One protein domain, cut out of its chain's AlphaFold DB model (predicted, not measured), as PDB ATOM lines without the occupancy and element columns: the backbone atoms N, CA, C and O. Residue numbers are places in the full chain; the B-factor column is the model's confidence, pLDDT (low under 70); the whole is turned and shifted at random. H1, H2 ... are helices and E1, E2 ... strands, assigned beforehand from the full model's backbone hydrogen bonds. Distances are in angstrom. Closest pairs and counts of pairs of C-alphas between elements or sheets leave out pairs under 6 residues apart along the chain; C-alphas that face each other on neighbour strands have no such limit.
ATOM      1  N   GLY A   9      20.013   1.030  -0.576       43.38
ATOM      2  CA  GLY A   9      20.161   2.304   0.140       43.38
ATOM      3  C   GLY A   9      19.625   2.178   1.573       43.38
ATOM      4  O   GLY A   9      18.433   1.921   1.764       43.38
ATOM      5  N   VAL A  10      20.487   2.310   2.585       51.78
ATOM      6  CA  VAL A  10      20.062   2.362   3.992       51.78
ATOM      7  C   VAL A  10      19.670   3.802   4.300       51.78
ATOM      8  O   VAL A  10      20.504   4.697   4.356       51.78
ATOM      9  N   PHE A  11      18.372   4.036   4.453       54.91
ATOM     10  CA  PHE A  11      17.840   5.350   4.783       54.91
ATOM     11  C   PHE A  11      17.930   5.571   6.311       54.91
ATOM     12  O   PHE A  11      17.349   4.781   7.061       54.91
ATOM     13  N   ILE A  12      18.631   6.628   6.753       56.59
ATOM     14  CA  ILE A  12      18.613   7.208   8.121       56.59
ATOM     15  C   ILE A  12      17.177   7.240   8.694       56.59
ATOM     16  O   ILE A  12      16.189   7.290   7.948       56.59
ATOM     17  N   GLU A  13      17.036   7.166  10.022       58.25
ATOM     18  CA  GLU A  13      15.736   7.228  10.696       58.25
ATOM     19  C   GLU A  13      14.881   8.397  10.185       58.25
ATOM     20  O   GLU A  13      15.309   9.543  10.114       58.25
ATOM     21  N   SER A  14      13.661   8.078   9.749       69.69
ATOM     22  CA  SER A  14      12.713   9.039   9.191       69.69
ATOM     23  C   SER A  14      11.310   8.450   9.176       69.69
ATOM     24  O   SER A  14      11.113   7.239   9.366       69.69
ATOM     25  N   ASN A  15      10.312   9.301   8.950       85.44
ATOM     26  CA  ASN A  15       8.925   8.862   8.924       85.44
ATOM     27  C   ASN A  15       8.632   7.966   7.696       85.44
ATOM     28  O   ASN A  15       9.312   7.991   6.666       85.44
ATOM     29  N   ARG A  16       7.573   7.150   7.785       87.69
ATOM     30  CA  ARG A  16       7.213   6.183   6.731       87.69
ATOM     31  C   ARG A  16       6.940   6.842   5.371       87.69
ATOM     32  O   ARG A  16       7.146   6.196   4.343       87.69
ATOM     33  N   ALA A  17       6.434   8.075   5.348       91.69
ATOM     34  CA  ALA A  17       6.131   8.791   4.111       91.69
ATOM     35  C   ALA A  17       7.411   9.237   3.389       91.69
ATOM     36  O   ALA A  17       7.529   9.024   2.185       91.69
ATOM     37  N   THR A  18       8.390   9.730   4.142       91.62
ATOM     38  CA  THR A  18       9.718  10.143   3.675       91.62
ATOM     39  C   THR A  18      10.493   8.965   3.095       91.62
ATOM     40  O   THR A  18      10.898   9.015   1.937       91.62
ATOM     41  N   LYS A  19      10.570   7.831   3.814       88.44
ATOM     42  CA  LYS A  19      11.198   6.602   3.282       88.44
ATOM     43  C   LYS A  19      10.543   6.127   1.987       88.44
ATOM     44  O   LYS A  19      11.222   5.649   1.083       88.44
ATOM     45  N   ARG A  20       9.214   6.249   1.881       91.81
ATOM     46  CA  ARG A  20       8.486   5.912   0.649       91.81
ATOM     47  C   ARG A  20       8.826   6.869  -0.489       91.81
ATOM     48  O   ARG A  20       8.969   6.386  -1.605       91.81
ATOM     49  N   LEU A  21       8.933   8.174  -0.229       94.94
ATOM     50  CA  LEU A  21       9.296   9.167  -1.242       94.94
ATOM     51  C   LEU A  21      10.716   8.917  -1.753       94.94
ATOM     52  O   LEU A  21      10.895   8.722  -2.952       94.94
ATOM     53  N   ALA A  22      11.689   8.814  -0.844       91.88
ATOM     54  CA  ALA A  22      13.085   8.551  -1.179       91.88
ATOM     55  C   ALA A  22      13.242   7.244  -1.972       91.88
ATOM     56  O   ALA A  22      13.827   7.238  -3.052       91.88
ATOM     57  N   LYS A  23      12.622   6.147  -1.506       91.19
ATOM     58  CA  LYS A  23      12.623   4.866  -2.225       91.19
ATOM     59  C   LYS A  23      11.971   4.982  -3.609       91.19
ATOM     60  O   LYS A  23      12.448   4.377  -4.567       91.19
ATOM     61  N   ALA A  24      10.891   5.753  -3.730       94.50
ATOM     62  CA  ALA A  24      10.197   5.909  -4.999       94.50
ATOM     63  C   ALA A  24      11.003   6.726  -6.023       94.50
ATOM     64  O   ALA A  24      10.983   6.372  -7.202       94.50
ATOM     65  N   VAL A  25      11.734   7.755  -5.578       95.69
ATOM     66  CA  VAL A  25      12.684   8.527  -6.400       95.69
ATOM     67  C   VAL A  25      13.874   7.664  -6.817       95.69
ATOM     68  O   VAL A  25      14.191   7.610  -8.004       95.69
ATOM     69  N   PHE A  26      14.477   6.943  -5.866       91.25
ATOM     70  CA  PHE A  26      15.660   6.108  -6.093       91.25
ATOM     71  C   PHE A  26      15.403   4.993  -7.118       91.25
ATOM     72  O   PHE A  26      16.182   4.801  -8.045       91.25
ATOM     73  N   HIS A  27      14.270   4.292  -7.010       91.94
ATOM     74  CA  HIS A  27      13.896   3.245  -7.971       91.94
ATOM     75  C   HIS A  27      13.076   3.759  -9.164       91.94
ATOM     76  O   HIS A  27      12.537   2.945  -9.911       91.94
ATOM     77  N   ARG A  28      12.921   5.083  -9.327       95.38
ATOM     78  CA  ARG A  28      12.174   5.708 -10.438       95.38
ATOM     79  C   ARG A  28      10.735   5.187 -10.601       95.38
ATOM     80  O   ARG A  28      10.236   5.014 -11.707       95.38
ATOM     81  N   THR A  29      10.041   4.941  -9.487       96.25
ATOM     82  CA  THR A  29       8.657   4.404  -9.476       96.25
ATOM     83  C   THR A  29       7.572   5.484  -9.412       96.25
ATOM     84  O   THR A  29       6.380   5.173  -9.422       96.25
ATOM     85  N   ILE A  30       7.962   6.759  -9.334       96.62
ATOM     86  CA  ILE A  30       7.032   7.887  -9.435       96.62
ATOM     87  C   ILE A  30       6.577   8.038 -10.888       96.62
ATOM     88  O   ILE A  30       7.393   8.003 -11.803       96.62
ATOM     89  N   THR A  31       5.280   8.248 -11.102       96.12
ATOM     90  CA  THR A  31       4.698   8.367 -12.450       96.12
ATOM     91  C   THR A  31       4.318   9.798 -12.829       96.12
ATOM     92  O   THR A  31       4.040  10.067 -13.995       96.12
ATOM     93  N   SER A  32       4.295  10.731 -11.870       97.50
ATOM     94  CA  SER A  32       3.983  12.147 -12.110       97.50
ATOM     95  C   SER A  32       4.470  13.055 -10.975       97.50
ATOM     96  O   SER A  32       4.580  12.618  -9.828       97.50
ATOM     97  N   GLY A  33       4.666  14.348 -11.260       96.44
ATOM     98  CA  GLY A  33       4.946  15.356 -10.226       96.44
ATOM     99  C   GLY A  33       3.829  15.467  -9.176       96.44
ATOM    100  O   GLY A  33       4.104  15.563  -7.985       96.44
ATOM    101  N   GLY A  34       2.559  15.314  -9.574       97.56
ATOM    102  CA  GLY A  34       1.424  15.345  -8.638       97.56
ATOM    103  C   GLY A  34       1.460  14.236  -7.574       97.56
ATOM    104  O   GLY A  34       1.002  14.438  -6.444       97.56
ATOM    105  N   GLN A  35       2.059  13.081  -7.890       97.50
ATOM    106  CA  GLN A  35       2.307  12.025  -6.906       97.50
ATOM    107  C   GLN A  35       3.299  12.492  -5.829       97.50
ATOM    108  O   GLN A  35       3.058  12.248  -4.648       97.50
ATOM    109  N   VAL A  36       4.364  13.202  -6.213       97.75
ATOM    110  CA  VAL A  36       5.345  13.789  -5.280       97.75
ATOM    111  C   VAL A  36       4.675  14.830  -4.393       97.75
ATOM    112  O   VAL A  36       4.738  14.717  -3.168       97.75
ATOM    113  N   THR A  37       3.935  15.768  -4.989       97.88
ATOM    114  CA  THR A  37       3.188  16.799  -4.254       97.88
ATOM    115  C   THR A  37       2.240  16.182  -3.227       97.88
ATOM    116  O   THR A  37       2.159  16.650  -2.093       97.88
ATOM    117  N   THR A  38       1.555  15.092  -3.588       97.69
ATOM    118  CA  THR A  38       0.674  14.346  -2.677       97.69
ATOM    119  C   THR A  38       1.450  13.729  -1.513       97.69
ATOM    120  O   THR A  38       1.012  13.802  -0.365       97.69
ATOM    121  N   MET A  39       2.604  13.115  -1.781       96.88
ATOM    122  CA  MET A  39       3.429  12.499  -0.740       96.88
ATOM    123  C   MET A  39       3.956  13.534   0.257       96.88
ATOM    124  O   MET A  39       3.915  13.272   1.457       96.88
ATOM    125  N   ILE A  40       4.365  14.711  -0.215       97.12
ATOM    126  CA  ILE A  40       4.840  15.802   0.642       97.12
ATOM    127  C   ILE A  40       3.664  16.426   1.402       97.12
ATOM    128  O   ILE A  40       3.568  16.301   2.620       97.12
ATOM    129  N   ARG A  41       2.703  17.023   0.684       95.38
ATOM    130  CA  ARG A  41       1.668  17.881   1.285       95.38
ATOM    131  C   ARG A  41       0.589  17.123   2.052       95.38
ATOM    132  O   ARG A  41       0.063  17.647   3.022       95.38
ATOM    133  N   GLN A  42       0.227  15.911   1.620       94.50
ATOM    134  CA  GLN A  42      -0.871  15.155   2.246       94.50
ATOM    135  C   GLN A  42      -0.385  14.039   3.168       94.50
ATOM    136  O   GLN A  42      -1.125  13.617   4.053       94.50
ATOM    137  N   ARG A  43       0.826  13.512   2.949       93.25
ATOM    138  CA  ARG A  43       1.362  12.387   3.734       93.25
ATOM    139  C   ARG A  43       2.527  12.777   4.641       93.25
ATOM    140  O   ARG A  43       3.003  11.907   5.365       93.25
ATOM    141  N   GLY A  44       2.957  14.041   4.619       93.69
ATOM    142  CA  GLY A  44       4.019  14.558   5.482       93.69
ATOM    143  C   GLY A  44       5.395  13.972   5.169       93.69
ATOM    144  O   GLY A  44       6.184  13.745   6.086       93.69
ATOM    145  N   ALA A  45       5.667  13.637   3.902       95.06
ATOM    146  CA  ALA A  45       7.022  13.291   3.487       95.06
ATOM    147  C   ALA A  45       7.899  14.547   3.520       95.06
ATOM    148  O   ALA A  45       7.512  15.571   2.963       95.06
ATOM    149  N   ASP A  46       9.066  14.445   4.146       92.69
ATOM    150  CA  ASP A  46      10.058  15.511   4.183       92.69
ATOM    151  C   ASP A  46      10.921  15.462   2.908       92.69
ATOM    152  O   ASP A  46      11.617  14.464   2.687       92.69
ATOM    153  N   PRO A  47      10.865  16.483   2.032       92.88
ATOM    154  CA  PRO A  47      11.680  16.519   0.824       92.88
ATOM    155  C   PRO A  47      13.159  16.861   1.083       92.88
ATOM    156  O   PRO A  47      13.977  16.631   0.193       92.88
ATOM    157  N   ASN A  48      13.508  17.371   2.271       90.56
ATOM    158  CA  ASN A  48      14.880  17.724   2.668       90.56
ATOM    159  C   ASN A  48      15.644  16.574   3.311       90.56
ATOM    160  O   ASN A  48      16.810  16.708   3.677       90.56
ATOM    161  N   TRP A  49      14.996  15.424   3.431       87.25
ATOM    162  CA  TRP A  49      15.616  14.251   3.994       87.25
ATOM    163  C   TRP A  49      16.833  13.792   3.165       87.25
ATOM    164  O   TRP A  49      16.803  13.794   1.930       87.25
ATOM    165  N   LEU A  50      17.897  13.375   3.855       84.25
ATOM    166  CA  LEU A  50      19.186  13.027   3.255       84.25
ATOM    167  C   LEU A  50      19.397  11.512   3.203       84.25
ATOM    168  O   LEU A  50      19.340  10.821   4.221       84.25
ATOM    169  N   ALA A  51      19.693  11.001   2.011       82.44
ATOM    170  CA  ALA A  51      20.119   9.629   1.798       82.44
ATOM    171  C   ALA A  51      21.619   9.484   1.990       82.44
ATOM    172  O   ALA A  51      22.379  10.275   1.447       82.44
ATOM    173  N   ASN A  52      22.027   8.405   2.650       80.69
ATOM    174  CA  ASN A  52      23.413   7.963   2.704       80.69
ATOM    175  C   ASN A  52      23.500   6.557   2.078       80.69
ATOM    176  O   ASN A  52      23.204   5.564   2.751       80.69
ATOM    177  N   PRO A  53      23.772   6.442   0.765       80.75
ATOM    178  CA  PRO A  53      23.962   5.153   0.115       80.75
ATOM    179  C   PRO A  53      25.191   4.437   0.692       80.75
ATOM    180  O   PRO A  53      26.285   4.991   0.722       80.75
ATOM    181  N   ARG A  54      25.027   3.180   1.121       77.31
ATOM    182  CA  ARG A  54      26.111   2.374   1.705       77.31
ATOM    183  C   ARG A  54      26.129   0.971   1.121       77.31
ATOM    184  O   ARG A  54      25.078   0.355   0.921       77.31
ATOM    185  N   VAL A  55      27.323   0.440   0.888       76.31
ATOM    186  CA  VAL A  55      27.514  -0.974   0.573       76.31
ATOM    187  C   VAL A  55      27.262  -1.795   1.839       76.31
ATOM    188  O   VAL A  55      27.634  -1.429   2.951       76.31
ATOM    189  N   ARG A  56      26.557  -2.922   1.701       68.56
ATOM    190  CA  ARG A  56      26.224  -3.771   2.853       68.56
ATOM    191  C   ARG A  56      27.502  -4.335   3.482       68.56
ATOM    192  O   ARG A  56      28.220  -5.066   2.808       68.56
ATOM    193  N   GLY A  57      27.672  -4.113   4.784       65.06
ATOM    194  CA  GLY A  57      28.853  -4.545   5.540       65.06
ATOM    195  C   GLY A  57      29.929  -3.464   5.666       65.06
ATOM    196  O   GLY A  57      30.984  -3.743   6.221       65.06
ATOM    197  N   SER A  58      29.659  -2.257   5.161       64.81
ATOM    198  CA  SER A  58      30.499  -1.077   5.342       64.81
ATOM    199  C   SER A  58      30.005  -0.262   6.537       64.81
ATOM    200  O   SER A  58      29.003   0.447   6.431       64.81
ATOM    201  N   ASP A  59      30.705  -0.377   7.666       60.31
ATOM    202  CA  ASP A  59      30.407   0.372   8.898       60.31
ATOM    203  C   ASP A  59      31.407   1.525   9.150       60.31
ATOM    204  O   ASP A  59      31.232   2.313  10.080       60.31
ATOM    205  N   LEU A  60      32.439   1.640   8.305       55.00
ATOM    206  CA  LEU A  60      33.563   2.581   8.388       55.00
ATOM    207  C   LEU A  60      33.799   3.230   7.006       55.00
ATOM    208  O   LEU A  60      33.562   2.580   5.986       55.00
ATOM    209  N   GLY A  61      34.170   4.517   6.944       56.81
ATOM    210  CA  GLY A  61      34.428   5.263   5.693       56.81
ATOM    211  C   GLY A  61      33.716   6.623   5.569       56.81
ATOM    212  O   GLY A  61      32.931   7.000   6.435       56.81
ATOM    213  N   VAL A  62      33.994   7.344   4.474       60.16
ATOM    214  CA  VAL A  62      33.408   8.661   4.144       60.16
ATOM    215  C   VAL A  62      31.920   8.518   3.837       60.16
ATOM    216  O   VAL A  62      31.500   7.678   3.035       60.16
ATOM    217  N   GLU A  63      31.119   9.360   4.483       69.12
ATOM    218  CA  GLU A  63      29.668   9.358   4.357       69.12
ATOM    219  C   GLU A  63      29.220  10.341   3.265       69.12
ATOM    220  O   GLU A  63      29.199  11.555   3.469       69.12
ATOM    221  N   HIS A  64      28.808   9.816   2.111       76.31
ATOM    222  CA  HIS A  64      28.202  10.622   1.050       76.31
ATOM    223  C   HIS A  64      26.714  10.817   1.323       76.31
ATOM    224  O   HIS A  64      25.971   9.836   1.421       76.31
ATOM    225  N   VAL A  65      26.272  12.071   1.435       82.44
ATOM    226  CA  VAL A  65      24.866  12.399   1.698       82.44
ATOM    227  C   VAL A  65      24.237  13.156   0.535       82.44
ATOM    228  O   VAL A  65      24.776  14.145   0.048       82.44
ATOM    229  N   TYR A  66      23.060  12.695   0.112       87.38
ATOM    230  CA  TYR A  66      22.328  13.233  -1.032       87.38
ATOM    231  C   TYR A  66      20.899  13.579  -0.636       87.38
ATOM    232  O   TYR A  66      20.176  12.739  -0.095       87.38
ATOM    233  N   SER A  67      20.447  14.788  -0.958       91.50
ATOM    234  CA  SER A  67      19.032  15.132  -0.820       91.50
ATOM    235  C   SER A  67      18.171  14.325  -1.797       91.50
ATOM    236  O   SER A  67      18.636  13.861  -2.842       91.50
ATOM    237  N   ILE A  68      16.874  14.192  -1.500       93.31
ATOM    238  CA  ILE A  68      15.925  13.570  -2.441       93.31
ATOM    239  C   ILE A  68      15.928  14.313  -3.792       93.31
ATOM    240  O   ILE A  68      15.758  13.682  -4.836       93.31
ATOM    241  N   LEU A  69      16.162  15.632  -3.782       96.19
ATOM    242  CA  LEU A  69      16.302  16.442  -4.993       96.19
ATOM    243  C   LEU A  69      17.538  16.052  -5.814       96.19
ATOM    244  O   LEU A  69      17.408  15.864  -7.022       96.19
ATOM    245  N   ALA A  70      18.695  15.859  -5.178       94.69
ATOM    246  CA  ALA A  70      19.905  15.391  -5.854       94.69
ATOM    247  C   ALA A  70      19.699  13.993  -6.469       94.69
ATOM    248  O   ALA A  70      19.980  13.773  -7.645       94.69
ATOM    249  N   LEU A  71      19.085  13.065  -5.722       94.25
ATOM    250  CA  LEU A  71      18.773  11.715  -6.214       94.25
ATOM    251  C   LEU A  71      17.772  11.704  -7.376       94.25
ATOM    252  O   LEU A  71      17.681  10.711  -8.098       94.25
ATOM    253  N   ALA A  72      16.983  12.765  -7.559       96.81
ATOM    254  CA  ALA A  72      16.030  12.866  -8.659       96.81
ATOM    255  C   ALA A  72      16.702  13.135 -10.016       96.81
ATOM    256  O   ALA A  72      16.045  12.955 -11.039       96.81
ATOM    257  N   VAL A  73      17.978  13.517 -10.044       97.38
ATOM    258  CA  VAL A  73      18.728  13.812 -11.271       97.38
ATOM    259  C   VAL A  73      19.158  12.516 -11.962       97.38
ATOM    260  O   VAL A  73      19.671  11.598 -11.323       97.38
ATOM    261  N   ASP A  74      18.931  12.417 -13.272       96.62
ATOM    262  CA  ASP A  74      19.447  11.327 -14.098       96.62
ATOM    263  C   ASP A  74      20.896  11.569 -14.524       96.62
ATOM    264  O   ASP A  74      21.270  12.691 -14.874       96.62
ATOM    265  N   ASN A  75      21.682  10.494 -14.579       93.81
ATOM    266  CA  ASN A  75      23.033  10.511 -15.124       93.81
ATOM    267  C   ASN A  75      22.990  10.388 -16.659       93.81
ATOM    268  O   ASN A  75      22.638   9.347 -17.209       93.81
ATOM    269  N   MET A  76      23.351  11.461 -17.357       94.06
ATOM    270  CA  MET A  76      23.352  11.563 -18.819       94.06
ATOM    271  C   MET A  76      24.694  11.175 -19.455       94.06
ATOM    272  O   MET A  76      24.807  11.205 -20.680       94.06
ATOM    273  N   THR A  77      25.704  10.806 -18.659       89.50
ATOM    274  CA  THR A  77      27.031  10.405 -19.151       89.50
ATOM    275  C   THR A  77      27.131   8.902 -19.419       89.50
ATOM    276  O   THR A  77      28.241   8.392 -19.538       89.50
ATOM    277  N   ASP A  78      26.006   8.175 -19.443       85.56
ATOM    278  CA  ASP A  78      25.964   6.701 -19.500       85.56
ATOM    279  C   ASP A  78      26.818   6.059 -18.390       85.56
ATOM    280  O   ASP A  78      27.535   5.084 -18.597       85.56
ATOM    281  N   HIS A  79      26.812   6.689 -17.207       83.19
ATOM    282  CA  HIS A  79      27.658   6.327 -16.065       83.19
ATOM    283  C   HIS A  79      29.176   6.357 -16.341       83.19
ATOM    284  O   HIS A  79      29.944   5.797 -15.566       83.19
ATOM    285  N   GLY A  80      29.622   7.033 -17.408       83.50
ATOM    286  CA  GLY A  80      31.040   7.280 -17.685       83.50
ATOM    287  C   GLY A  80      31.726   8.209 -16.677       83.50
ATOM    288  O   GLY A  80      32.952   8.184 -16.588       83.50
ATOM    289  N   VAL A  81      30.937   8.990 -15.929       86.56
ATOM    290  CA  VAL A  81      31.329   9.746 -14.734       86.56
ATOM    291  C   VAL A  81      30.275   9.483 -13.647       86.56
ATOM    292  O   VAL A  81      29.070   9.573 -13.925       86.56
ATOM    293  N   PRO A  82      30.670   9.112 -12.419       88.06
ATOM    294  CA  PRO A  82      29.737   8.868 -11.335       88.06
ATOM    295  C   PRO A  82      29.158  10.189 -10.835       88.06
ATOM    296  O   PRO A  82      29.862  11.173 -10.647       88.06
ATOM    297  N   SER A  83      27.853  10.192 -10.582       89.25
ATOM    298  CA  SER A  83      27.170  11.331  -9.962       89.25
ATOM    299  C   SER A  83      26.618  11.025  -8.575       89.25
ATOM    300  O   SER A  83      26.278  11.950  -7.848       89.25
ATOM    301  N   ILE A  84      26.560   9.741  -8.201       89.50
ATOM    302  CA  ILE A  84      26.201   9.256  -6.869       89.50
ATOM    303  C   ILE A  84      27.207   8.173  -6.475       89.50
ATOM    304  O   ILE A  84      27.405   7.196  -7.204       89.50
ATOM    305  N   LEU A  85      27.806   8.331  -5.303       85.38
ATOM    306  CA  LEU A  85      28.747   7.402  -4.688       85.38
ATOM    307  C   LEU A  85      28.143   6.839  -3.401       85.38
ATOM    308  O   LEU A  85      27.495   7.549  -2.635       85.38
ATOM    309  N   ALA A  86      28.357   5.549  -3.169       83.00
ATOM    310  CA  ALA A  86      28.061   4.894  -1.910       83.00
ATOM    311  C   ALA A  86      29.338   4.703  -1.097       83.00
ATOM    312  O   ALA A  86      30.398   4.407  -1.657       83.00
ATOM    313  N   GLN A  87      29.195   4.777   0.225       74.88
ATOM    314  CA  GLN A  87      30.226   4.340   1.161       74.88
ATOM    315  C   GLN A  87      30.548   2.866   0.885       74.88
ATOM    316  O   GLN A  87      29.671   2.006   1.026       74.88
ATOM    317  N   GLY A  88      31.771   2.570   0.449       67.06
ATOM    318  CA  GLY A  88      32.231   1.197   0.262       67.06
ATOM    319  C   GLY A  88      32.990   0.673   1.483       67.06
ATOM    320  O   GLY A  88      32.952   1.276   2.554       67.06
ATOM    321  N   PRO A  89      33.511  -0.560   1.404       57.88
ATOM    322  CA  PRO A  89      34.088  -1.260   2.548       57.88
ATOM    323  C   PRO A  89      35.392  -0.610   3.020       57.88
ATOM    324  O   PRO A  89      36.172  -0.103   2.217       57.88
ATOM    325  N   ASP A  90      35.640  -0.676   4.328       58.66
ATOM    326  CA  ASP A  90      36.937  -0.309   4.887       58.66
ATOM    327  C   ASP A  90      38.009  -1.265   4.363       58.66
ATOM    328  O   ASP A  90      37.926  -2.486   4.518       58.66
ATOM    329  N   ASN A  91      39.000  -0.696   3.691       55.22
ATOM    330  CA  ASN A  91      40.152  -1.402   3.143       55.22
ATOM    331  C   ASN A  91      41.380  -1.301   4.067       55.22
ATOM    332  O   ASN A  91      42.477  -1.707   3.683       55.22
ATOM    333  N   GLY A  92      41.204  -0.764   5.278       50.38
ATOM    334  CA  GLY A  92      42.242  -0.583   6.281       50.38
ATOM    335  C   GLY A  92      43.187   0.582   5.994       50.38
ATOM    336  O   GLY A  92      44.053   0.839   6.817       50.38
ATOM    337  N   LEU A  93      43.030   1.301   4.873       51.31
ATOM    338  CA  LEU A  93      43.960   2.335   4.391       51.31
ATOM    339  C   LEU A  93      43.822   3.703   5.077       51.31
ATOM    340  O   LEU A  93      44.462   4.665   4.649       51.31
ATOM    341  N   GLY A  94      42.986   3.819   6.111       40.00
ATOM    342  CA  GLY A  94      42.893   4.978   7.007       40.00
ATOM    343  C   GLY A  94      42.382   6.291   6.398       40.00
ATOM    344  O   GLY A  94      41.919   7.126   7.152       40.00
ATOM    345  N   ASN A  95      42.432   6.475   5.073       43.00
ATOM    346  CA  ASN A  95      42.017   7.700   4.369       43.00
ATOM    347  C   ASN A  95      41.604   7.476   2.898       43.00
ATOM    348  O   ASN A  95      41.310   8.428   2.179       43.00
ATOM    349  N   LEU A  96      41.609   6.234   2.409       51.84
ATOM    350  CA  LEU A  96      41.328   5.912   1.005       51.84
ATOM    351  C   LEU A  96      40.113   5.012   0.951       51.84
ATOM    352  O   LEU A  96      40.221   3.799   0.833       51.84
ATOM    353  N   VAL A  97      38.955   5.627   1.116       55.44
ATOM    354  CA  VAL A  97      37.672   4.936   1.151       55.44
ATOM    355  C   VAL A  97      37.439   4.287  -0.209       55.44
ATOM    356  O   VAL A  97      37.487   4.967  -1.233       55.44
ATOM    357  N   ASP A  98      37.233   2.970  -0.232       64.31
ATOM    358  CA  ASP A  98      36.738   2.299  -1.430       64.31
ATOM    359  C   ASP A  98      35.321   2.831  -1.646       64.31
ATOM    360  O   ASP A  98      34.456   2.679  -0.788       64.31
ATOM    361  N   GLU A  99      35.088   3.563  -2.722       74.06
ATOM    362  CA  GLU A  99      33.788   4.154  -3.011       74.06
ATOM    363  C   GLU A  99      33.153   3.420  -4.162       74.06
ATOM    364  O   GLU A  99      33.803   3.035  -5.131       74.06
ATOM    365  N   SER A 100      31.850   3.213  -4.054       80.19
ATOM    366  CA  SER A 100      31.120   2.433  -5.039       80.19
ATOM    367  C   SER A 100      30.163   3.336  -5.808       80.19
ATOM    368  O   SER A 100      29.207   3.832  -5.209       80.19
ATOM    369  N   PRO A 101      30.357   3.531  -7.124       85.19
ATOM    370  CA  PRO A 101      29.392   4.229  -7.959       85.19
ATOM    371  C   PRO A 101      28.019   3.572  -7.869       85.19
ATOM    372  O   PRO A 101      27.883   2.351  -7.980       85.19
ATOM    373  N   VAL A 102      26.985   4.389  -7.699       86.81
ATOM    374  CA  VAL A 102      25.599   3.928  -7.676       86.81
ATOM    375  C   VAL A 102      24.970   4.213  -9.032       86.81
ATOM    376  O   VAL A 102      24.581   5.338  -9.340       86.81
ATOM    377  N   ALA A 103      24.833   3.169  -9.848       87.56
ATOM    378  CA  ALA A 103      24.088   3.248 -11.099       87.56
ATOM    379  C   ALA A 103      22.577   3.207 -10.813       87.56
ATOM    380  O   ALA A 103      22.001   2.142 -10.571       87.56
ATOM    381  N   MET A 104      21.937   4.377 -10.808       88.38
ATOM    382  CA  MET A 104      20.480   4.494 -10.708       88.38
ATOM    383  C   MET A 104      19.820   4.345 -12.087       88.38
ATOM    384  O   MET A 104      20.401   4.773 -13.085       88.38
ATOM    385  N   PRO A 105      18.598   3.785 -12.169       91.19
ATOM    386  CA  PRO A 105      17.843   3.789 -13.415       91.19
ATOM    387  C   PRO A 105      17.466   5.217 -13.838       91.19
ATOM    388  O   PRO A 105      17.332   6.117 -13.007       91.19
ATOM    389  N   MET A 106      17.239   5.405 -15.136       94.38
ATOM    390  CA  MET A 106      16.761   6.670 -15.703       94.38
ATOM    391  C   MET A 106      15.257   6.843 -15.477       94.38
ATOM    392  O   MET A 106      14.507   5.860 -15.440       94.38
ATOM    393  N   TRP A 107      14.779   8.085 -15.408       97.00
ATOM    394  CA  TRP A 107      13.347   8.337 -15.543       97.00
ATOM    395  C   TRP A 107      12.849   7.887 -16.929       97.00
ATOM    396  O   TRP A 107      13.533   8.094 -17.932       97.00
ATOM    397  N   PRO A 108      11.615   7.351 -17.035       96.44
ATOM    398  CA  PRO A 108      11.021   6.972 -18.320       96.44
ATOM    399  C   PRO A 108      11.038   8.078 -19.382       96.44
ATOM    400  O   PRO A 108      11.106   7.798 -20.577       96.44
ATOM    401  N   THR A 109      10.943   9.342 -18.959       96.94
ATOM    402  CA  THR A 109      11.075  10.501 -19.844       96.94
ATOM    403  C   THR A 109      11.785  11.641 -19.124       96.94
ATOM    404  O   THR A 109      11.617  11.828 -17.919       96.94
ATOM    405  N   ARG A 110      12.485  12.487 -19.889       96.19
ATOM    406  CA  ARG A 110      13.090  13.725 -19.368       96.19
ATOM    407  C   ARG A 110      12.051  14.673 -18.759       96.19
ATOM    408  O   ARG A 110      12.319  15.329 -17.764       96.19
ATOM    409  N   GLY A 111      10.840  14.716 -19.324       97.31
ATOM    410  CA  GLY A 111       9.749  15.531 -18.782       97.31
ATOM    411  C   GLY A 111       9.276  15.063 -17.404       97.31
ATOM    412  O   GLY A 111       8.883  15.888 -16.582       97.31
ATOM    413  N   LEU A 112       9.352  13.757 -17.126       98.25
ATOM    414  CA  LEU A 112       9.028  13.212 -15.811       98.25
ATOM    415  C   LEU A 112      10.095  13.569 -14.772       98.25
ATOM    416  O   LEU A 112       9.715  13.974 -13.676       98.25
ATOM    417  N   GLN A 113      11.386  13.513 -15.123       98.06
ATOM    418  CA  GLN A 113      12.454  14.034 -14.260       98.06
ATOM    419  C   GLN A 113      12.154  15.482 -13.857       98.06
ATOM    420  O   GLN A 113      12.082  15.793 -12.669       98.06
ATOM    421  N   ASP A 114      11.913  16.356 -14.841       98.19
ATOM    422  CA  ASP A 114      11.666  17.770 -14.561       98.19
ATOM    423  C   ASP A 114      10.421  17.966 -13.682       98.19
ATOM    424  O   ASP A 114      10.413  18.810 -12.791       98.19
ATOM    425  N   ALA A 115       9.349  17.200 -13.923       98.38
ATOM    426  CA  ALA A 115       8.127  17.276 -13.126       98.38
ATOM    427  C   ALA A 115       8.345  16.826 -11.675       98.38
ATOM    428  O   ALA A 115       7.767  17.412 -10.763       98.38
ATOM    429  N   VAL A 116       9.174  15.801 -11.454       98.62
ATOM    430  CA  VAL A 116       9.551  15.337 -10.113       98.62
ATOM    431  C   VAL A 116      10.410  16.380  -9.407       98.62
ATOM    432  O   VAL A 116      10.085  16.746  -8.281       98.62
ATOM    433  N   MET A 117      11.448  16.905 -10.066       98.50
ATOM    434  CA  MET A 117      12.316  17.938  -9.490       98.50
ATOM    435  C   MET A 117      11.531  19.201  -9.124       98.50
ATOM    436  O   MET A 117      11.647  19.675  -7.997       98.50
ATOM    437  N   ARG A 118      10.665  19.702 -10.019       98.50
ATOM    438  CA  ARG A 118       9.794  20.853  -9.714       98.50
ATOM    439  C   ARG A 118       8.887  20.579  -8.522       98.50
ATOM    440  O   ARG A 118       8.811  21.405  -7.624       98.50
ATOM    441  N   ALA A 119       8.252  19.409  -8.468       98.50
ATOM    442  CA  ALA A 119       7.363  19.065  -7.362       98.50
ATOM    443  C   ALA A 119       8.093  18.921  -6.014       98.50
ATOM    444  O   ALA A 119       7.493  19.196  -4.974       98.50
ATOM    445  N   LEU A 120       9.361  18.494  -6.017       98.25
ATOM    446  CA  LEU A 120      10.212  18.489  -4.823       98.25
ATOM    447  C   LEU A 120      10.504  19.924  -4.363       98.25
ATOM    448  O   LEU A 120      10.281  20.234  -3.196       98.25
ATOM    449  N   ILE A 121      10.924  20.803  -5.278       97.81
ATOM    450  CA  ILE A 121      11.244  22.211  -4.980       97.81
ATOM    451  C   ILE A 121      10.000  22.975  -4.499       97.81
ATOM    452  O   ILE A 121      10.016  23.564  -3.424       97.81
ATOM    453  N   GLU A 122       8.868  22.868  -5.201       97.25
ATOM    454  CA  GLU A 122       7.566  23.425  -4.781       97.25
ATOM    455  C   GLU A 122       7.025  22.802  -3.477       97.25
ATOM    456  O   GLU A 122       6.074  23.307  -2.864       97.25
ATOM    457  N   GLY A 123       7.570  21.646  -3.097       96.25
ATOM    458  CA  GLY A 123       7.322  20.963  -1.836       96.25
ATOM    459  C   GLY A 123       8.231  21.424  -0.696       96.25
ATOM    460  O   GLY A 123       7.995  21.004   0.434       96.25
ATOM    461  N   GLY A 124       9.218  22.282  -0.969       95.00
ATOM    462  CA  GLY A 124      10.167  22.812   0.008       95.00
ATOM    463  C   GLY A 124      11.522  22.102   0.039       95.00
ATOM    464  O   GLY A 124      12.224  22.231   1.038       95.00
ATOM    465  N   ALA A 125      11.888  21.338  -0.998       95.00
ATOM    466  CA  ALA A 125      13.247  20.810  -1.125       95.00
ATOM    467  C   ALA A 125      14.260  21.956  -1.260       95.00
ATOM    468  O   ALA A 125      14.100  22.825  -2.117       95.00
ATOM    469  N   ASN A 126      15.324  21.916  -0.465       92.44
ATOM    470  CA  ASN A 126      16.425  22.859  -0.536       92.44
ATOM    471  C   ASN A 126      17.228  22.620  -1.821       92.44
ATOM    472  O   ASN A 126      17.765  21.530  -2.049       92.44
ATOM    473  N   VAL A 127      17.318  23.657  -2.652       92.81
ATOM    474  CA  VAL A 127      18.036  23.643  -3.936       92.81
ATOM    475  C   VAL A 127      19.548  23.515  -3.765       92.81
ATOM    476  O   VAL A 127      20.206  22.970  -4.648       92.81
ATOM    477  N   ASN A 128      20.068  23.909  -2.601       88.44
ATOM    478  CA  ASN A 128      21.469  23.747  -2.217       88.44
ATOM    479  C   ASN A 128      21.711  22.407  -1.489       88.44
ATOM    480  O   ASN A 128      22.849  22.022  -1.256       88.44
ATOM    481  N   GLY A 129      20.656  21.635  -1.182       77.12
ATOM    482  CA  GLY A 129      20.753  20.356  -0.470       77.12
ATOM    483  C   GLY A 129      20.869  20.531   1.046       77.12
ATOM    484  O   GLY A 129      19.979  21.104   1.672       77.12
ATOM    485  N   ARG A 130      21.939  20.005   1.648       66.62
ATOM    486  CA  ARG A 130      22.361  20.418   2.990       66.62
ATOM    487  C   ARG A 130      23.235  21.641   2.735       66.62
ATOM    488  O   ARG A 130      24.294  21.482   2.143       66.62
ATOM    489  N   GLY A 131      22.739  22.834   3.069       48.09
ATOM    490  CA  GLY A 131      23.623  23.997   3.124       48.09
ATOM    491  C   GLY A 131      24.787  23.675   4.053       48.09
ATOM    492  O   GLY A 131      24.665  22.756   4.870       48.09
ATOM    493  N   ASP A 132      25.884  24.398   3.904       42.25
ATOM    494  CA  ASP A 132      26.995  24.403   4.847       42.25
ATOM    495  C   ASP A 132      26.473  24.874   6.220       42.25
ATOM    496  O   ASP A 132      26.717  25.997   6.643       42.25
ATOM    497  N   ASP A 133      25.686  24.045   6.915       40.09
ATOM    498  CA  ASP A 133      25.614  24.084   8.365       40.09
ATOM    499  C   ASP A 133      27.035  23.718   8.788       40.09
ATOM    500  O   ASP A 133      27.369  22.546   8.997       40.09
ATOM    501  N   SER A 146      31.448  13.787   6.499       55.03
ATOM    502  CA  SER A 146      30.373  13.670   5.525       55.03
ATOM    503  C   SER A 146      30.630  14.691   4.429       55.03
ATOM    504  O   SER A 146      30.843  15.859   4.734       55.03
ATOM    505  N   ILE A 147      30.625  14.256   3.172       60.81
ATOM    506  CA  ILE A 147      30.747  15.165   2.031       60.81
ATOM    507  C   ILE A 147      29.319  15.434   1.550       60.81
ATOM    508  O   ILE A 147      28.728  14.554   0.909       60.81
ATOM    509  N   PRO A 148      28.700  16.576   1.906       62.25
ATOM    510  CA  PRO A 148      27.418  16.937   1.329       62.25
ATOM    511  C   PRO A 148      27.615  17.185  -0.164       62.25
ATOM    512  O   PRO A 148      28.441  17.999  -0.555       62.25
ATOM    513  N   THR A 149      26.873  16.459  -1.004       80.38
ATOM    514  CA  THR A 149      26.848  16.731  -2.445       80.38
ATOM    515  C   THR A 149      25.575  17.491  -2.788       80.38
ATOM    516  O   THR A 149      24.455  17.008  -2.565       80.38
ATOM    517  N   THR A 150      25.729  18.693  -3.330       89.69
ATOM    518  CA  THR A 150      24.607  19.555  -3.690       89.69
ATOM    519  C   THR A 150      23.870  19.003  -4.917       89.69
ATOM    520  O   THR A 150      24.453  18.319  -5.768       89.69
ATOM    521  N   PRO A 151      22.571  19.315  -5.087       94.50
ATOM    522  CA  PRO A 151      21.857  18.995  -6.320       94.50
ATOM    523  C   PRO A 151      22.541  19.539  -7.585       94.50
ATOM    524  O   PRO A 151      22.453  18.901  -8.636       94.50
ATOM    525  N   MET A 152      23.231  20.685  -7.489       94.44
ATOM    526  CA  MET A 152      23.971  21.276  -8.606       94.44
ATOM    527  C   MET A 152      25.198  20.438  -8.975       94.44
ATOM    528  O   MET A 152      25.376  20.116 -10.147       94.44
ATOM    529  N   GLU A 153      25.997  20.002  -8.001       91.62
ATOM    530  CA  GLU A 153      27.140  19.114  -8.251       91.62
ATOM    531  C   GLU A 153      26.706  17.797  -8.893       91.62
ATOM    532  O   GLU A 153      27.305  17.363  -9.878       91.62
ATOM    533  N   VAL A 154      25.610  17.195  -8.410       93.75
ATOM    534  CA  VAL A 154      25.057  15.982  -9.029       93.75
ATOM    535  C   VAL A 154      24.606  16.262 -10.462       93.75
ATOM    536  O   VAL A 154      24.855  15.435 -11.339       93.75
ATOM    537  N   ALA A 155      23.976  17.408 -10.741       96.38
ATOM    538  CA  ALA A 155      23.578  17.798 -12.095       96.38
ATOM    539  C   ALA A 155      24.778  17.979 -13.038       96.38
ATOM    540  O   ALA A 155      24.718  17.530 -14.189       96.38
ATOM    541  N   ILE A 156      25.869  18.564 -12.540       94.81
ATOM    542  CA  ILE A 156      27.117  18.780 -13.277       94.81
ATOM    543  C   ILE A 156      27.825  17.450 -13.544       94.81
ATOM    544  O   ILE A 156      28.046  17.103 -14.704       94.81
ATOM    545  N   ALA A 157      28.082  16.645 -12.511       91.62
ATOM    546  CA  ALA A 157      28.690  15.320 -12.658       91.62
ATOM    547  C   ALA A 157      27.864  14.400 -13.574       91.62
ATOM    548  O   ALA A 157      28.405  13.597 -14.329       91.62
ATOM    549  N   SER A 158      26.539  14.560 -13.562       93.44
ATOM    550  CA  SER A 158      25.618  13.804 -14.409       93.44
ATOM    551  C   SER A 158      25.571  14.257 -15.868       93.44
ATOM    552  O   SER A 158      24.872  13.615 -16.648       93.44
ATOM    553  N   GLY A 159      26.200  15.361 -16.281       95.12
ATOM    554  CA  GLY A 159      26.005  15.868 -17.647       95.12
ATOM    555  C   GLY A 159      24.573  16.361 -17.922       95.12
ATOM    556  O   GLY A 159      24.123  16.360 -19.072       95.12
ATOM    557  N   ASN A 160      23.795  16.687 -16.882       97.00
ATOM    558  CA  ASN A 160      22.349  16.876 -16.989       97.00
ATOM    559  C   ASN A 160      21.977  18.354 -17.150       97.00
ATOM    560  O   ASN A 160      21.574  19.029 -16.205       97.00
ATOM    561  N   ASP A 161      22.054  18.840 -18.389       96.50
ATOM    562  CA  ASP A 161      21.780  20.244 -18.720       96.50
ATOM    563  C   ASP A 161      20.382  20.725 -18.285       96.50
ATOM    564  O   ASP A 161      20.203  21.871 -17.879       96.50
ATOM    565  N   ARG A 162      19.371  19.843 -18.304       97.56
ATOM    566  CA  ARG A 162      18.011  20.196 -17.858       97.56
ATOM    567  C   ARG A 162      17.955  20.454 -16.358       97.56
ATOM    568  O   ARG A 162      17.289  21.399 -15.947       97.56
ATOM    569  N   ALA A 163      18.636  19.624 -15.569       98.00
ATOM    570  CA  ALA A 163      18.730  19.804 -14.127       98.00
ATOM    571  C   ALA A 163      19.514  21.081 -13.785       98.00
ATOM    572  O   ALA A 163      19.024  21.871 -12.984       98.00
ATOM    573  N   VAL A 164      20.641  21.337 -14.464       97.69
ATOM    574  CA  VAL A 164      21.418  22.584 -14.313       97.69
ATOM    575  C   VAL A 164      20.540  23.809 -14.586       97.69
ATOM    576  O   VAL A 164      20.415  24.678 -13.729       97.69
ATOM    577  N   ASN A 165      19.855  23.849 -15.735       97.00
ATOM    578  CA  ASN A 165      18.998  24.979 -16.110       97.00
ATOM    579  C   ASN A 165      17.813  25.169 -15.153       97.00
ATOM    580  O   ASN A 165      17.393  26.295 -14.895       97.00
ATOM    581  N   LEU A 166      17.249  24.072 -14.640       97.69
ATOM    582  CA  LEU A 166      16.158  24.126 -13.674       97.69
ATOM    583  C   LEU A 166      16.626  24.712 -12.339       97.69
ATOM    584  O   LEU A 166      15.915  25.553 -11.793       97.69
ATOM    585  N   LEU A 167      17.796  24.294 -11.844       96.69
ATOM    586  CA  LEU A 167      18.383  24.789 -10.597       96.69
ATOM    587  C   LEU A 167      18.806  26.255 -10.714       96.69
ATOM    588  O   LEU A 167      18.453  27.034  -9.839       96.69
ATOM    589  N   MET A 168      19.456  26.652 -11.817       95.62
ATOM    590  CA  MET A 168      19.809  28.056 -12.102       95.62
ATOM    591  C   MET A 168      18.601  29.001 -12.081       95.62
ATOM    592  O   MET A 168      18.749  30.184 -11.811       95.62
ATOM    593  N   GLY A 169      17.400  28.495 -12.375       95.19
ATOM    594  CA  GLY A 169      16.169  29.279 -12.317       95.19
ATOM    595  C   GLY A 169      15.528  29.380 -10.930       95.19
ATOM    596  O   GLY A 169      14.404  29.870 -10.854       95.19
ATOM    597  N   GLN A 170      16.155  28.856  -9.871       95.00
ATOM    598  CA  GLN A 170      15.607  28.892  -8.513       95.00
ATOM    599  C   GLN A 170      16.209  30.027  -7.688       95.00
ATOM    600  O   GLN A 170      17.422  30.233  -7.676       95.00
ATOM    601  N   ASP A 171      15.350  30.712  -6.936       90.50
ATOM    602  CA  ASP A 171      15.776  31.726  -5.977       90.50
ATOM    603  C   ASP A 171      16.619  31.094  -4.856       90.50
ATOM    604  O   ASP A 171      16.306  30.011  -4.354       90.50
ATOM    605  N   GLY A 172      17.679  31.789  -4.437       88.06
ATOM    606  CA  GLY A 172      18.542  31.351  -3.335       88.06
ATOM    607  C   GLY A 172      19.532  30.233  -3.683       88.06
ATOM    608  O   GLY A 172      20.151  29.683  -2.770       88.06
ATOM    609  N   LEU A 173      19.702  29.894  -4.968       91.25
ATOM    610  CA  LEU A 173      20.762  28.989  -5.410       91.25
ATOM    611  C   LEU A 173      22.145  29.552  -5.047       91.25
ATOM    612  O   LEU A 173      22.462  30.696  -5.365       91.25
ATOM    613  N   GLN A 174      22.979  28.713  -4.442       88.25
ATOM    614  CA  GLN A 174      24.381  28.992  -4.153       88.25
ATOM    615  C   GLN A 174      25.272  28.203  -5.118       88.25
ATOM    616  O   GLN A 174      25.046  27.019  -5.362       88.25
ATOM    617  N   LEU A 175      26.294  28.862  -5.671       86.12
ATOM    618  CA  LEU A 175      27.209  28.266  -6.655       86.12
ATOM    619  C   LEU A 175      28.620  28.004  -6.104       86.12
ATOM    620  O   LEU A 175      29.517  27.642  -6.868       86.12
TER     621      LEU A 175
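AT A GLANCE: This is residues 9 to 133 and 146 to 175 of the 392 residues of an uncharacterized protein of Vitrella brassicaformis (strain CCMP3155) (UniProt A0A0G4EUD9). What does the model look like at first sight? Five helices, H1, H2, H4, H6 and H5 in that spatial order, make a curved row with short H3 inside the curve, and two small two-stranded sheets extend from the H3 and H5 side, the loop around Leu 93 at the far tip. How is it composed? The printed part has 155 residues with six named helices and four named strands, in the order H1 H2 E1 H3 E2 E3 H4 E4 H5 H6; E1 and E4 are parallel, E2 and E3 antiparallel. The class is mixed, helices and strands, with 66 residues in named elements, under half. How large is it? It is compact, with a radius of gyration of the C-alphas of 15.0 A and spans of 46 by 32 by 32 A.

IN THESE COORDINATES: Where do the first elements lie? H1 is residues 16 to 26, 15.4 A long, from C-alpha 16 at (7.213, 6.183, 6.731); H2 is residues 33 to 41, 12.2 A. E1, residues 63 to 67, 13.2 A, is followed directly by H3, residues 68 to 71. What follows? E2 is residues 85 to 87, E3 residues 99 to 101, and H4 residues 110 to 121, 16.8 A. E4 is residues 146 to 149, H5 residues 151 to 157, and H6 residues 161 to 168, ending at C-alpha 168 at (19.809, 28.056, -12.102).

HOW THE PARTS SIT: How do the helices meet? H1 and H2 form a helical hairpin at a shallow tilt of 26 degrees, closest at the C-alphas of Ala 17 and Met 39, 6.7 A; H2 touches H4, the same way at 18 degrees, closest at the C-alphas of Gly 33 and Val 116, 4.6 A. H5 and H6 form another, at 33 degrees, only just short of steep, with the C-alphas of Ala 155 and Ala 163 closest at 5.6 A. H3 touches H5, closest at the C-alphas of Ala 70 and Pro 151, 4.1 A. Which strands pair? N 147 and O 63 of E4 and E1 are 3.1 A apart, and N 86 and O 100 of the hairpin E2 and E3 2.8 A, both within hydrogen-bond range. What of the helices' backbones? In H1, H2, H4, H5 and H6 every O i to N i+4 pair is within hydrogen-bond range; H3 is too short for one.

THE WHOLE: What is the greatest distance? The two C-alphas farthest apart, those of Gln 42 and Leu 93, are 46.7 A apart. Where is the cut? Residues 134 to 145 are not printed, and C-alphas 133 and 146 are 11.8 A apart across the cut. Which links are long, and where is confidence low? H2 to E1, H3 to E2 and E2 to E3 are long links. The mean pLDDT of the printed part is 84.6, and 32 residues are under 70, among them 56 to 63 and 88 to 98.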